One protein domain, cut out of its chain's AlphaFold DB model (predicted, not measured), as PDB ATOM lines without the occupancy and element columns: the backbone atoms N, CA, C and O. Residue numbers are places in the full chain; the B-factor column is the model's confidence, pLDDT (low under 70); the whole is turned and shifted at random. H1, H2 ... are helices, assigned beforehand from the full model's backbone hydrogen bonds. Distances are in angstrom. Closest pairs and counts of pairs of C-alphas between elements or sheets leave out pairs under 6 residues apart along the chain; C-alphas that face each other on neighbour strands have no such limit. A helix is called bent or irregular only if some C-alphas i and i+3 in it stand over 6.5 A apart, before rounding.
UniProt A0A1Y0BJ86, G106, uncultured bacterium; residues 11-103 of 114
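Overview. This is residues 11 to 103 of the 114 residues of the protein "G106" of uncultured bacterium (UniProt A0A1Y0BJ86). A V-shaped pair of helices makes one side of this model, and a loop-built half with one short helix makes the other, with H2 between the two. H3, the longest helix, and H4 run opposite ways as the narrow V, H2 meets the first part of H3 at a corner, and beyond H2 lie the short H1 and the long winding stretch of residues 25 to 56. The printed part has 93 residues with four named helices, H1, H2, H3 and H4 along the chain, and no named strand. Its class is all helix, though under half of the residues, 46 of 93, are in named elements. It is only just compact, close to loose, with a radius of gyration of the C-alphas of 14.6 A and spans of 40 by 31 by 19 A.

Arrangement. H1, residues 19 to 24, is close but not clearly touching H2, residues 57 to 64. Their closest C-alphas, those of Ser 21 and Ile 57, are 5.5 A apart, and their lines are about perpendicular at 75 degrees. H2 touches H3, residues 67 to 85, which takes part with residues 69 to 74 alone. The closest C-alphas there are those of Ala 63 and Trp 70, 5.1 A apart, and the two helices run opposite ways at a steep tilt of 59 degrees. H3 has a kink of 33 degrees near residue 74 and is irregular, with C-alphas 73 and 76 standing 7.0 A apart. H3 and H4, residues 89 to 101, form a helical hairpin, opposite ways at a shallow tilt of 22 degrees. They only just touch, with 3 pairs of C-alphas within 8 A, between residue 83 of H3 alone and residues 91 to 95 of H4 alone. The closest C-alphas are those of Asp 83 and Gln 92, 5.8 A apart. H1 is apart from H3 and H4, and H2 is apart from H4. In H1, H2 and H4 every O i to N i+4 pair is within hydrogen-bond range; in H3 it is 12 of 15.

Along the chain. H1 begins at C-alpha 19, at (166.828, 158.781, 153.406), and has six residues. H2, with eight residues, measures 10.5 A from first to last C-alpha. H3 measures 25.1 A, beginning at C-alpha 67, at (182.258, 142.276, 140.599). H4 measures 18.7 A and ends at C-alpha 101, at (197.869, 141.554, 148.787).

Size, cuts and confidence. The two C-alphas farthest apart are those of Glu 43 and Gly 103, at 41.2 A. The printed part has no cut. The link from H1 to H2 is long, with 32 residues; those from H2 to H3 and from H3 to H4 are tight. The mean pLDDT of the printed part is 92.6, and no printed residue is under 70.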
ATOM      1  N   HIS A  11     184.555 154.801 162.783       92.31
ATOM      2  CA  HIS A  11     185.209 154.783 161.473       92.31
ATOM      3  C   HIS A  11     185.581 153.383 160.973       92.31
ATOM      4  O   HIS A  11     185.903 153.222 159.803       92.31
ATOM      5  N   HIS A  12     185.492 152.358 161.820       92.00
ATOM      6  CA  HIS A  12     185.656 150.957 161.432       92.00
ATOM      7  C   HIS A  12     184.377 150.323 160.863       92.00
ATOM      8  O   HIS A  12     184.376 149.133 160.551       92.00
ATOM      9  N   SER A  13     183.301 151.098 160.726       89.69
ATOM     10  CA  SER A  13     182.013 150.665 160.185       89.69
ATOM     11  C   SER A  13     181.596 151.522 158.987       89.69
ATOM     12  O   SER A  13     182.075 152.643 158.825       89.69
ATOM     13  N   TRP A  14     180.713 150.987 158.143       90.81
ATOM     14  CA  TRP A  14     180.212 151.653 156.940       90.81
ATOM     15  C   TRP A  14     178.694 151.775 156.996       90.81
ATOM     16  O   TRP A  14     178.017 150.778 157.234       90.81
ATOM     17  N   ASN A  15     178.159 152.965 156.720       92.62
ATOM     18  CA  ASN A  15     176.729 153.247 156.855       92.62
ATOM     19  C   ASN A  15     176.043 153.662 155.551       92.62
ATOM     20  O   ASN A  15     176.652 154.246 154.663       92.62
ATOM     21  N   HIS A  16     174.734 153.416 155.462       93.38
ATOM     22  CA  HIS A  16     173.879 153.814 154.335       93.38
ATOM     23  C   HIS A  16     172.846 154.870 154.765       93.38
ATOM     24  O   HIS A  16     171.643 154.646 154.659       93.38
ATOM     25  N   LEU A  17     173.284 156.032 155.265       92.94
ATOM     26  CA  LEU A  17     172.379 156.994 155.925       92.94
ATOM     27  C   LEU A  17     171.541 157.883 154.989       92.94
ATOM     28  O   LEU A  17     170.877 158.805 155.463       92.94
ATOM     29  N   ASN A  18     171.527 157.641 153.674       92.00
ATOM     30  CA  ASN A  18     170.613 158.385 152.801       92.00
ATOM     31  C   ASN A  18     169.155 157.983 153.087       92.00
ATOM     32  O   ASN A  18     168.865 156.815 153.342       92.00
ATOM     33  N   THR A  19     168.236 158.948 153.009       93.06
ATOM     34  CA  THR A  19     166.828 158.781 153.406       93.06
ATOM     35  C   THR A  19     166.156 157.572 152.758       93.06
ATOM     36  O   THR A  19     165.463 156.822 153.435       93.06
ATOM     37  N   PHE A  20     166.394 157.346 151.463       94.56
ATOM     38  CA  PHE A  20     165.819 156.207 150.748       94.56
ATOM     39  C   PHE A  20     166.337 154.862 151.274       94.56
ATOM     40  O   PHE A  20     165.551 153.946 151.493       94.56
ATOM     41  N   SER A  21     167.648 154.748 151.513       94.31
ATOM     42  CA  SER A  21     168.251 153.523 152.050       94.31
ATOM     43  C   SER A  21     167.740 153.238 153.448       94.31
ATOM     44  O   SER A  21     167.315 152.121 153.702       94.31
ATOM     45  N   ARG A  22     167.696 154.259 154.309       93.44
ATOM     46  CA  ARG A  22     167.142 154.151 155.661       93.44
ATOM     47  C   ARG A  22     165.695 153.666 155.640       93.44
ATOM     48  O   ARG A  22     165.359 152.735 156.363       93.44
ATOM     49  N   ALA A  23     164.866 154.243 154.771       93.69
ATOM     50  CA  ALA A  23     163.463 153.863 154.643       93.69
ATOM     51  C   ALA A  23     163.294 152.418 154.145       93.69
ATOM     52  O   ALA A  23     162.612 151.627 154.790       93.69
ATOM     53  N   VAL A  24     163.934 152.049 153.028       94.38
ATOM     54  CA  VAL A  24     163.766 150.710 152.429       94.38
ATOM     55  C   VAL A  24     164.356 149.606 153.305       94.38
ATOM     56  O   VAL A  24     163.902 148.467 153.268       94.38
ATOM     57  N   SER A  25     165.371 149.945 154.099       92.00
ATOM     58  CA  SER A  25     166.037 149.018 155.001       92.00
ATOM     59  C   SER A  25     165.467 149.048 156.420       92.00
ATOM     60  O   SER A  25     166.108 148.518 157.321       92.00
ATOM     61  N   PHE A  26     164.334 149.721 156.648       91.81
ATOM     62  CA  PHE A  26     163.709 149.870 157.967       91.81
ATOM     63  C   PHE A  26     164.672 150.337 159.067       91.81
ATOM     64  O   PHE A  26     164.606 149.847 160.185       91.81
ATOM     65  N   GLU A  27     165.562 151.282 158.754       90.62
ATOM     66  CA  GLU A  27     166.623 151.813 159.625       90.62
ATOM     67  C   GLU A  27     167.796 150.864 159.922       90.62
ATOM     68  O   GLU A  27     168.706 151.279 160.632       90.62
ATOM     69  N   ILE A  28     167.908 149.679 159.294       86.62
ATOM     70  CA  ILE A  28     169.062 148.767 159.504       86.62
ATOM     71  C   ILE A  28     170.429 149.441 159.285       86.62
ATOM     72  O   ILE A  28     171.446 148.989 159.790       86.62
ATOM     73  N   SER A  29     170.480 150.560 158.565       81.38
ATOM     74  CA  SER A  29     171.681 151.387 158.433       81.38
ATOM     75  C   SER A  29     172.237 151.950 159.755       81.38
ATOM     76  O   SER A  29     173.380 152.392 159.764       81.38
ATOM     77  N   THR A  30     171.469 151.970 160.853       82.69
ATOM     78  CA  THR A  30     171.954 152.339 162.199       82.69
ATOM     79  C   THR A  30     172.610 151.163 162.929       82.69
ATOM     80  O   THR A  30     173.281 151.361 163.942       82.69
ATOM     81  N   HIS A  31     172.507 149.947 162.378       80.25
ATOM     82  CA  HIS A  31     173.065 148.714 162.936       80.25
ATOM     83  C   HIS A  31     174.598 148.725 163.051       80.25
ATOM     84  O   HIS A  31     175.165 147.898 163.758       80.25
ATOM     85  N   SER A  32     175.297 149.705 162.464       84.12
ATOM     86  CA  SER A  32     176.709 149.931 162.795       84.12
ATOM     87  C   SER A  32     176.947 150.120 164.292       84.12
ATOM     88  O   SER A  32     177.979 149.684 164.792       84.12
ATOM     89  N   GLU A  33     176.009 150.754 165.013       87.62
ATOM     90  CA  GLU A  33     176.134 150.911 166.465       87.62
ATOM     91  C   GLU A  33     175.961 149.583 167.194       87.62
ATOM     92  O   GLU A  33     176.664 149.345 168.165       87.62
ATOM     93  N   HIS A  34     175.123 148.679 166.686       85.75
ATOM     94  CA  HIS A  34     174.974 147.342 167.261       85.75
ATOM     95  C   HIS A  34     176.286 146.540 167.195       85.75
ATOM     96  O   HIS A  34     176.573 145.731 168.066       85.75
ATOM     97  N   HIS A  35     177.148 146.797 166.207       84.06
ATOM     98  CA  HIS A  35     178.488 146.203 166.185       84.06
ATOM     99  C   HIS A  35     179.458 146.816 167.212       84.06
ATOM    100  O   HIS A  35     180.487 146.206 167.499       84.06
ATOM    101  N   LEU A  36     179.163 148.008 167.746       87.62
ATOM    102  CA  LEU A  36     179.911 148.623 168.852       87.62
ATOM    103  C   LEU A  36     179.353 148.195 170.214       87.62
ATOM    104  O   LEU A  36     180.131 147.961 171.135       87.62
ATOM    105  N   ASP A  37     178.030 148.092 170.322       89.06
ATOM    106  CA  ASP A  37     177.295 147.687 171.517       89.06
ATOM    107  C   ASP A  37     176.166 146.711 171.123       89.06
ATOM    108  O   ASP A  37     175.061 147.145 170.773       89.06
ATOM    109  N   PRO A  38     176.441 145.392 171.122       88.44
ATOM    110  CA  PRO A  38     175.477 144.387 170.680       88.44
ATOM    111  C   PRO A  38     174.302 144.212 171.650       88.44
ATOM    112  O   PRO A  38     173.253 143.720 171.237       88.44
ATOM    113  N   ASP A  39     174.443 144.640 172.905       92.31
ATOM    114  CA  ASP A  39     173.385 144.541 173.915       92.31
ATOM    115  C   ASP A  39     172.374 145.696 173.805       92.31
ATOM    116  O   ASP A  39     171.306 145.674 174.423       92.31
ATOM    117  N   LYS A  40     172.674 146.715 172.988       91.06
ATOM    118  CA  LYS A  40     171.797 147.864 172.786       91.06
ATOM    119  C   LYS A  40     170.544 147.486 171.995       91.06
ATOM    120  O   LYS A  40     170.613 146.987 170.871       91.06
ATOM    121  N   HIS A  41     169.385 147.811 172.566       91.25
ATOM    122  CA  HIS A  41     168.084 147.617 171.926       91.25
ATOM    123  C   HIS A  41     167.971 148.366 170.591       91.25
ATOM    124  O   HIS A  41     168.456 149.492 170.446       91.25
ATOM    125  N   TYR A  42     167.285 147.745 169.628       88.94
ATOM    126  CA  TYR A  42     167.194 148.202 168.240       88.94
ATOM    127  C   TYR A  42     166.671 149.638 168.105       88.94
ATOM    128  O   TYR A  42     167.245 150.463 167.398       88.94
ATOM    129  N   GLU A  43     165.604 149.961 168.826       90.19
ATOM    130  CA  GLU A  43     164.948 151.267 168.828       90.19
ATOM    131  C   GLU A  43     165.810 152.390 169.425       90.19
ATOM    132  O   GLU A  43     165.518 153.569 169.226       90.19
ATOM    133  N   LEU A  44     166.881 152.037 170.143       91.62
ATOM    134  CA  LEU A  44     167.825 152.979 170.741       91.62
ATOM    135  C   LEU A  44     169.078 153.190 169.881       91.62
ATOM    136  O   LEU A  44     169.928 154.013 170.250       91.62
ATOM    137  N   LEU A  45     169.207 152.465 168.763       90.75
ATOM    138  CA  LEU A  45     170.342 152.589 167.857       90.75
ATOM    139  C   LEU A  45     170.372 153.978 167.211       90.75
ATOM    140  O   LEU A  45     169.362 154.520 166.758       90.75
ATOM    141  N   ARG A  46     171.564 154.567 167.151       89.25
ATOM    142  CA  ARG A  46     171.829 155.908 166.645       89.25
ATOM    143  C   ARG A  46     172.653 155.845 165.361       89.25
ATOM    144  O   ARG A  46     173.604 155.071 165.262       89.25
ATOM    145  N   PRO A  47     172.345 156.701 164.374       89.19
ATOM    146  CA  PRO A  47     173.165 156.814 163.179       89.19
ATOM    147  C   PRO A  47     174.496 157.515 163.491       89.19
ATOM    148  O   PRO A  47     174.511 158.649 163.973       89.19
ATOM    149  N   TYR A  48     175.621 156.893 163.131       90.25
ATOM    150  CA  TYR A  48     176.928 157.554 163.143       90.25
ATOM    151  C   TYR A  48     177.193 158.248 161.809       90.25
ATOM    152  O   TYR A  48     177.677 157.636 160.855       90.25
ATOM    153  N   THR A  49     176.902 159.546 161.745       89.69
ATOM    154  CA  THR A  49     177.146 160.378 160.551       89.69
ATOM    155  C   THR A  49     178.628 160.611 160.274       89.69
ATOM    156  O   THR A  49     179.005 160.852 159.134       89.69
ATOM    157  N   GLN A  50     179.465 160.495 161.308       88.56
ATOM    158  CA  GLN A  50     180.921 160.586 161.208       88.56
ATOM    159  C   GLN A  50     181.564 159.281 160.727       88.56
ATOM    160  O   GLN A  50     182.749 159.274 160.420       88.56
ATOM    161  N   ALA A  51     180.822 158.171 160.675       91.38
ATOM    162  CA  ALA A  51     181.340 156.939 160.099       91.38
ATOM    163  C   ALA A  51     181.412 157.057 158.563       91.38
ATOM    164  O   ALA A  51     180.610 157.790 157.967       91.38
ATOM    165  N   PRO A  52     182.323 156.324 157.905       93.31
ATOM    166  CA  PRO A  52     182.344 156.161 156.461       93.31
ATOM    167  C   PRO A  52     180.956 155.827 155.910       93.31
ATOM    168  O   PRO A  52     180.269 154.923 156.386       93.31
ATOM    169  N   GLN A  53     180.525 156.569 154.895       93.50
ATOM    170  CA  GLN A  53     179.226 156.351 154.262       93.50
ATOM    171  C   GLN A  53     179.396 155.561 152.970       93.50
ATOM    172  O   GLN A  53     180.395 155.700 152.263       93.50
ATOM    173  N   MET A  54     178.387 154.778 152.626       94.50
ATOM    174  CA  MET A  54     178.240 154.061 151.369       94.50
ATOM    175  C   MET A  54     177.155 154.719 150.505       94.50
ATOM    176  O   MET A  54     176.322 155.479 151.011       94.50
ATOM    177  N   PRO A  55     177.139 154.452 149.186       94.50
ATOM    178  CA  PRO A  55     176.028 154.824 148.312       94.50
ATOM    179  C   PRO A  55     174.699 154.209 148.763       94.50
ATOM    180  O   PRO A  55     174.623 153.511 149.770       94.50
ATOM    181  N   SER A  56     173.634 154.424 147.989       94.38
ATOM    182  CA  SER A  56     172.360 153.741 148.229       94.38
ATOM    183  C   SER A  56     172.549 152.236 148.440       94.38
ATOM    184  O   SER A  56     173.292 151.603 147.688       94.38
ATOM    185  N   ILE A  57     171.876 151.667 149.445       93.62
ATOM    186  CA  ILE A  57     171.910 150.225 149.717       93.62
ATOM    187  C   ILE A  57     171.434 149.431 148.495       93.62
ATOM    188  O   ILE A  57     172.032 148.419 148.150       93.62
ATOM    189  N   VAL A  58     170.449 149.960 147.760       94.94
ATOM    190  CA  VAL A  58     169.963 149.371 146.503       94.94
ATOM    191  C   VAL A  58     171.018 149.467 145.404       94.94
ATOM    192  O   VAL A  58     171.243 148.496 144.692       94.94
ATOM    193  N   ALA A  59     171.718 150.598 145.280       94.94
ATOM    194  CA  ALA A  59     172.799 150.726 144.299       94.94
ATOM    195  C   ALA A  59     173.953 149.759 144.606       94.94
ATOM    196  O   ALA A  59     174.490 149.133 143.697       94.94
ATOM    197  N   CYS A  60     174.298 149.606 145.886       95.56
ATOM    198  CA  CYS A  60     175.311 148.657 146.332       95.56
ATOM    199  C   CYS A  60     174.884 147.210 146.055       95.56
ATOM    200  O   CYS A  60     175.667 146.441 145.506       95.56
ATOM    201  N   PHE A  61     173.633 146.867 146.372       95.50
ATOM    202  CA  PHE A  61     173.046 145.562 146.085       95.50
ATOM    203  C   PHE A  61     173.059 145.239 144.588       95.50
ATOM    204  O   PHE A  61     173.468 144.156 144.202       95.50
ATOM    205  N   LEU A  62     172.670 146.178 143.724       97.06
ATOM    206  CA  LEU A  62     172.676 145.952 142.276       97.06
ATOM    207  C   LEU A  62     174.100 145.844 141.712       97.06
ATOM    208  O   LEU A  62     174.369 144.988 140.872       97.06
ATOM    209  N   ALA A  63     175.025 146.690 142.176       97.38
ATOM    210  CA  ALA A  63     176.406 146.675 141.705       97.38
ATOM    211  C   ALA A  63     177.162 145.400 142.115       97.38
ATOM    212  O   ALA A  63     178.054 144.975 141.382       97.38
ATOM    213  N   SER A  64     176.815 144.773 143.247       96.25
ATOM    214  CA  SER A  64     177.511 143.579 143.749       96.25
ATOM    215  C   SER A  64     177.353 142.349 142.846       96.25
ATOM    216  O   SER A  64     178.224 141.482 142.855       96.25
ATOM    217  N   PHE A  65     176.311 142.300 142.005       98.12
ATOM    218  CA  PHE A  65     176.130 141.238 141.006       98.12
ATOM    219  C   PHE A  65     177.167 141.272 139.876       98.12
ATOM    220  O   PHE A  65     177.312 140.293 139.147       98.12
ATOM    221  N   ILE A  66     177.891 142.383 139.709       98.31
ATOM    222  CA  ILE A  66     178.915 142.545 138.675       98.31
ATOM    223  C   ILE A  66     180.222 142.945 139.378       98.31
ATOM    224  O   ILE A  66     180.484 144.138 139.548       98.31
ATOM    225  N   PRO A  67     181.079 141.985 139.781       96.12
ATOM    226  CA  PRO A  67     182.258 142.276 140.599       96.12
ATOM    227  C   PRO A  67     183.195 143.360 140.030       96.12
ATOM    228  O   PRO A  67     183.576 144.258 140.783       96.12
ATOM    229  N   PRO A  68     183.505 143.397 138.713       96.75
ATOM    230  CA  PRO A  68     184.337 144.469 138.157       96.75
ATOM    231  C   PRO A  68     183.694 145.860 138.270       96.75
ATOM    232  O   PRO A  68     184.397 146.858 138.445       96.75
ATOM    233  N   LEU A  69     182.361 145.935 138.181       97.19
ATOM    234  CA  LEU A  69     181.617 147.178 138.367       97.19
ATOM    235  C   LEU A  69     181.686 147.604 139.833       97.19
ATOM    236  O   LEU A  69     182.093 148.731 140.105       97.19
ATOM    237  N   TRP A  70     181.361 146.696 140.758       97.38
ATOM    238  CA  TRP A  70     181.453 146.923 142.200       97.38
ATOM    239  C   TRP A  70     182.823 147.461 142.611       97.38
ATOM    240  O   TRP A  70     182.909 148.500 143.268       97.38
ATOM    241  N   GLU A  71     183.901 146.796 142.190       95.81
ATOM    242  CA  GLU A  71     185.257 147.216 142.531       95.81
ATOM    243  C   GLU A  71     185.566 148.626 142.041       95.81
ATOM    244  O   GLU A  71     186.145 149.426 142.776       95.81
ATOM    245  N   ARG A  72     185.187 148.931 140.796       95.75
ATOM    246  CA  ARG A  72     185.513 150.200 140.149       95.75
ATOM    247  C   ARG A  72     184.717 151.370 140.717       95.75
ATOM    248  O   ARG A  72     185.284 152.446 140.876       95.75
ATOM    249  N   VAL A  73     183.420 151.191 140.968       97.00
ATOM    250  CA  VAL A  73     182.514 152.309 141.298       97.00
ATOM    251  C   VAL A  73     182.214 152.424 142.788       97.00
ATOM    252  O   VAL A  73     181.891 153.515 143.255       97.00
ATOM    253  N   ILE A  74     182.335 151.326 143.540       97.06
ATOM    254  CA  ILE A  74     182.060 151.289 144.978       97.06
ATOM    255  C   ILE A  74     183.349 151.048 145.758       97.06
ATOM    256  O   ILE A  74     183.799 151.940 146.468       97.06
ATOM    257  N   ALA A  75     183.962 149.869 145.637       95.69
ATOM    258  CA  ALA A  75     184.953 149.423 146.615       95.69
ATOM    259  C   ALA A  75     186.238 150.263 146.609       95.69
ATOM    260  O   ALA A  75     186.626 150.769 147.660       95.69
ATOM    261  N   LYS A  76     186.880 150.452 145.445       95.69
ATOM    262  CA  LYS A  76     188.162 151.174 145.346       95.69
ATOM    263  C   LYS A  76     188.036 152.651 145.740       95.69
ATOM    264  O   LYS A  76     188.793 153.064 146.613       95.69
ATOM    265  N   PRO A  77     187.060 153.431 145.226       95.81
ATOM    266  CA  PRO A  77     186.906 154.828 145.637       95.81
ATOM    267  C   PRO A  77     186.588 154.983 147.127       95.81
ATOM    268  O   PRO A  77     187.048 155.925 147.771       95.81
ATOM    269  N   ARG A  78     185.790 154.066 147.692       95.75
ATOM    270  CA  ARG A  78     185.433 154.102 149.115       95.75
ATOM    271  C   ARG A  78     186.640 153.765 149.977       95.75
ATOM    272  O   ARG A  78     186.929 154.514 150.902       95.75
ATOM    273  N   LEU A  79     187.382 152.711 149.647       94.62
ATOM    274  CA  LEU A  79     188.582 152.339 150.393       94.62
ATOM    275  C   LEU A  79     189.691 153.389 150.281       94.62
ATOM    276  O   LEU A  79     190.270 153.740 151.300       94.62
ATOM    277  N   GLU A  80     189.908 153.986 149.109       95.31
ATOM    278  CA  GLU A  80     190.816 155.132 148.980       95.31
ATOM    279  C   GLU A  80     190.388 156.300 149.885       95.31
ATOM    280  O   GLU A  80     191.211 156.886 150.592       95.31
ATOM    281  N   ASN A  81     189.096 156.643 149.889       95.31
ATOM    282  CA  ASN A  81     188.582 157.695 150.758       95.31
ATOM    283  C   ASN A  81     188.785 157.354 152.245       95.31
ATOM    284  O   ASN A  81     189.163 158.238 153.015       95.31
ATOM    285  N   TRP A  82     188.592 156.088 152.626       95.25
ATOM    286  CA  TRP A  82     188.830 155.591 153.981       95.25
ATOM    287  C   TRP A  82     190.292 155.751 154.403       95.25
ATOM    288  O   TRP A  82     190.577 156.376 155.426       95.25
ATOM    289  N   ASP A  83     191.209 155.254 153.573       94.19
ATOM    290  CA  ASP A  83     192.652 155.291 153.812       94.19
ATOM    291  C   ASP A  83     193.148 156.738 154.006       94.19
ATOM    292  O   ASP A  83     193.975 157.008 154.880       94.19
ATOM    293  N   ARG A  84     192.610 157.691 153.231       93.56
ATOM    294  CA  ARG A  84     193.006 159.109 153.279       93.56
ATOM    295  C   ARG A  84     192.439 159.893 154.464       93.56
ATOM    296  O   ARG A  84     193.128 160.779 154.960       93.56
ATOM    297  N   HIS A  85     191.199 159.627 154.877       93.69
ATOM    298  CA  HIS A  85     190.467 160.533 155.783       93.69
ATOM    299  C   HIS A  85     190.107 159.927 157.141       93.69
ATOM    300  O   HIS A  85     189.770 160.672 158.056       93.69
ATOM    301  N   TYR A  86     190.152 158.600 157.279       93.75
ATOM    302  CA  TYR A  86     189.679 157.909 158.481       93.75
ATOM    303  C   TYR A  86     190.768 157.094 159.174       93.75
ATOM    304  O   TYR A  86     190.763 156.986 160.398       93.75
ATOM    305  N   ALA A  87     191.685 156.512 158.406       93.56
ATOM    306  CA  ALA A  87     192.727 155.651 158.938       93.56
ATOM    307  C   ALA A  87     193.812 156.457 159.669       93.56
ATOM    308  O   ALA A  87     194.346 157.430 159.136       93.56
ATOM    309  N   ASN A  88     194.196 156.014 160.866       92.62
ATOM    310  CA  ASN A  88     195.402 156.524 161.529       92.62
ATOM    311  C   ASN A  88     196.685 155.939 160.883       92.62
ATOM    312  O   ASN A  88     196.590 154.978 160.119       92.62
ATOM    313  N   PRO A  89     197.898 156.436 161.199       92.44
ATOM    314  CA  PRO A  89     199.130 155.983 160.536       92.44
ATOM    315  C   PRO A  89     199.377 154.465 160.590       92.44
ATOM    316  O   PRO A  89     199.842 153.864 159.620       92.44
ATOM    317  N   THR A  90     199.026 153.808 161.700       93.19
ATOM    318  CA  THR A  90     199.147 152.347 161.814       93.19
ATOM    319  C   THR A  90     198.142 151.637 160.910       93.19
ATOM    320  O   THR A  90     198.487 150.666 160.235       93.19
ATOM    321  N   GLU A  91     196.901 152.114 160.882       94.50
ATOM    322  CA  GLU A  91     195.830 151.568 160.048       94.50
ATOM    323  C   GLU A  91     196.086 151.790 158.557       94.50
ATOM    324  O   GLU A  91     195.795 150.897 157.765       94.50
ATOM    325  N   GLN A  92     196.690 152.921 158.186       93.88
ATOM    326  CA  GLN A  92     197.133 153.216 156.823       93.88
ATOM    327  C   GLN A  92     198.154 152.187 156.344       93.88
ATOM    328  O   GLN A  92     197.987 151.614 155.270       93.88
ATOM    329  N   ARG A  93     199.163 151.863 157.163       92.56
ATOM    330  CA  ARG A  93     200.134 150.808 156.835       92.56
ATOM    331  C   ARG A  93     199.450 149.454 156.626       92.56
ATOM    332  O   ARG A  93     199.686 148.798 155.613       92.56
ATOM    333  N   LEU A  94     198.552 149.064 157.535       93.88
ATOM    334  CA  LEU A  94     197.785 147.817 157.410       93.88
ATOM    335  C   LEU A  94     196.897 147.801 156.155       93.88
ATOM    336  O   LEU A  94     196.762 146.764 155.504       93.88
ATOM    337  N   ALA A  95     196.290 148.936 155.806       93.44
ATOM    338  CA  ALA A  95     195.489 149.084 154.596       93.44
ATOM    339  C   ALA A  95     196.353 148.974 153.331       93.44
ATOM    340  O   ALA A  95     196.001 148.229 152.422       93.44
ATOM    341  N   MET A  96     197.530 149.605 153.294       92.50
ATOM    342  CA  MET A  96     198.475 149.502 152.175       92.50
ATOM    343  C   MET A  96     198.981 148.068 151.964       92.50
ATOM    344  O   MET A  96     199.103 147.621 150.820       92.50
ATOM    345  N   GLU A  97     199.249 147.331 153.043       93.12
ATOM    346  CA  GLU A  97     199.585 145.904 152.979       93.12
ATOM    347  C   GLU A  97     198.421 145.075 152.424       93.12
ATOM    348  O   GLU A  97     198.624 144.205 151.575       93.12
ATOM    349  N   ALA A  98     197.192 145.355 152.866       93.38
ATOM    350  CA  ALA A  98     195.997 144.680 152.370       93.38
ATOM    351  C   ALA A  98     195.744 144.967 150.883       93.38
ATOM    352  O   ALA A  98     195.503 144.029 150.122       93.38
ATOM    353  N   ASN A  99     195.878 146.226 150.460       93.75
ATOM    354  CA  ASN A  99     195.764 146.640 149.064       93.75
ATOM    355  C   ASN A  99     196.818 145.924 148.208       93.75
ATOM    356  O   ASN A  99     196.479 145.347 147.180       93.75
ATOM    357  N   ALA A 100     198.071 145.851 148.674       92.88
ATOM    358  CA  ALA A 100     199.131 145.127 147.972       92.88
ATOM    359  C   ALA A 100     198.817 143.627 147.816       92.88
ATOM    360  O   ALA A 100     198.991 143.084 146.725       92.88
ATOM    361  N   ARG A 101     198.303 142.964 148.865       94.06
ATOM    362  CA  ARG A 101     197.869 141.554 148.787       94.06
ATOM    363  C   ARG A 101     196.710 141.345 147.811       94.06
ATOM    364  O   ARG A 101     196.647 140.305 147.167       94.06
ATOM    365  N   ALA A 102     195.810 142.319 147.703       91.62
ATOM    366  CA  ALA A 102     194.676 142.286 146.784       91.62
ATOM    367  C   ALA A 102     195.042 142.672 145.334       91.62
ATOM    368  O   ALA A 102     194.179 142.638 144.461       91.62
ATOM    369  N   GLY A 103     196.293 143.070 145.062       93.31
ATOM    370  CA  GLY A 103     196.696 143.611 143.758       93.31
ATOM    371  C   GLY A 103     196.089 144.988 143.458       93.31
ATOM    372  O   GLY A 103     195.927 145.363 142.298       93.31
TER     373      GLY A 103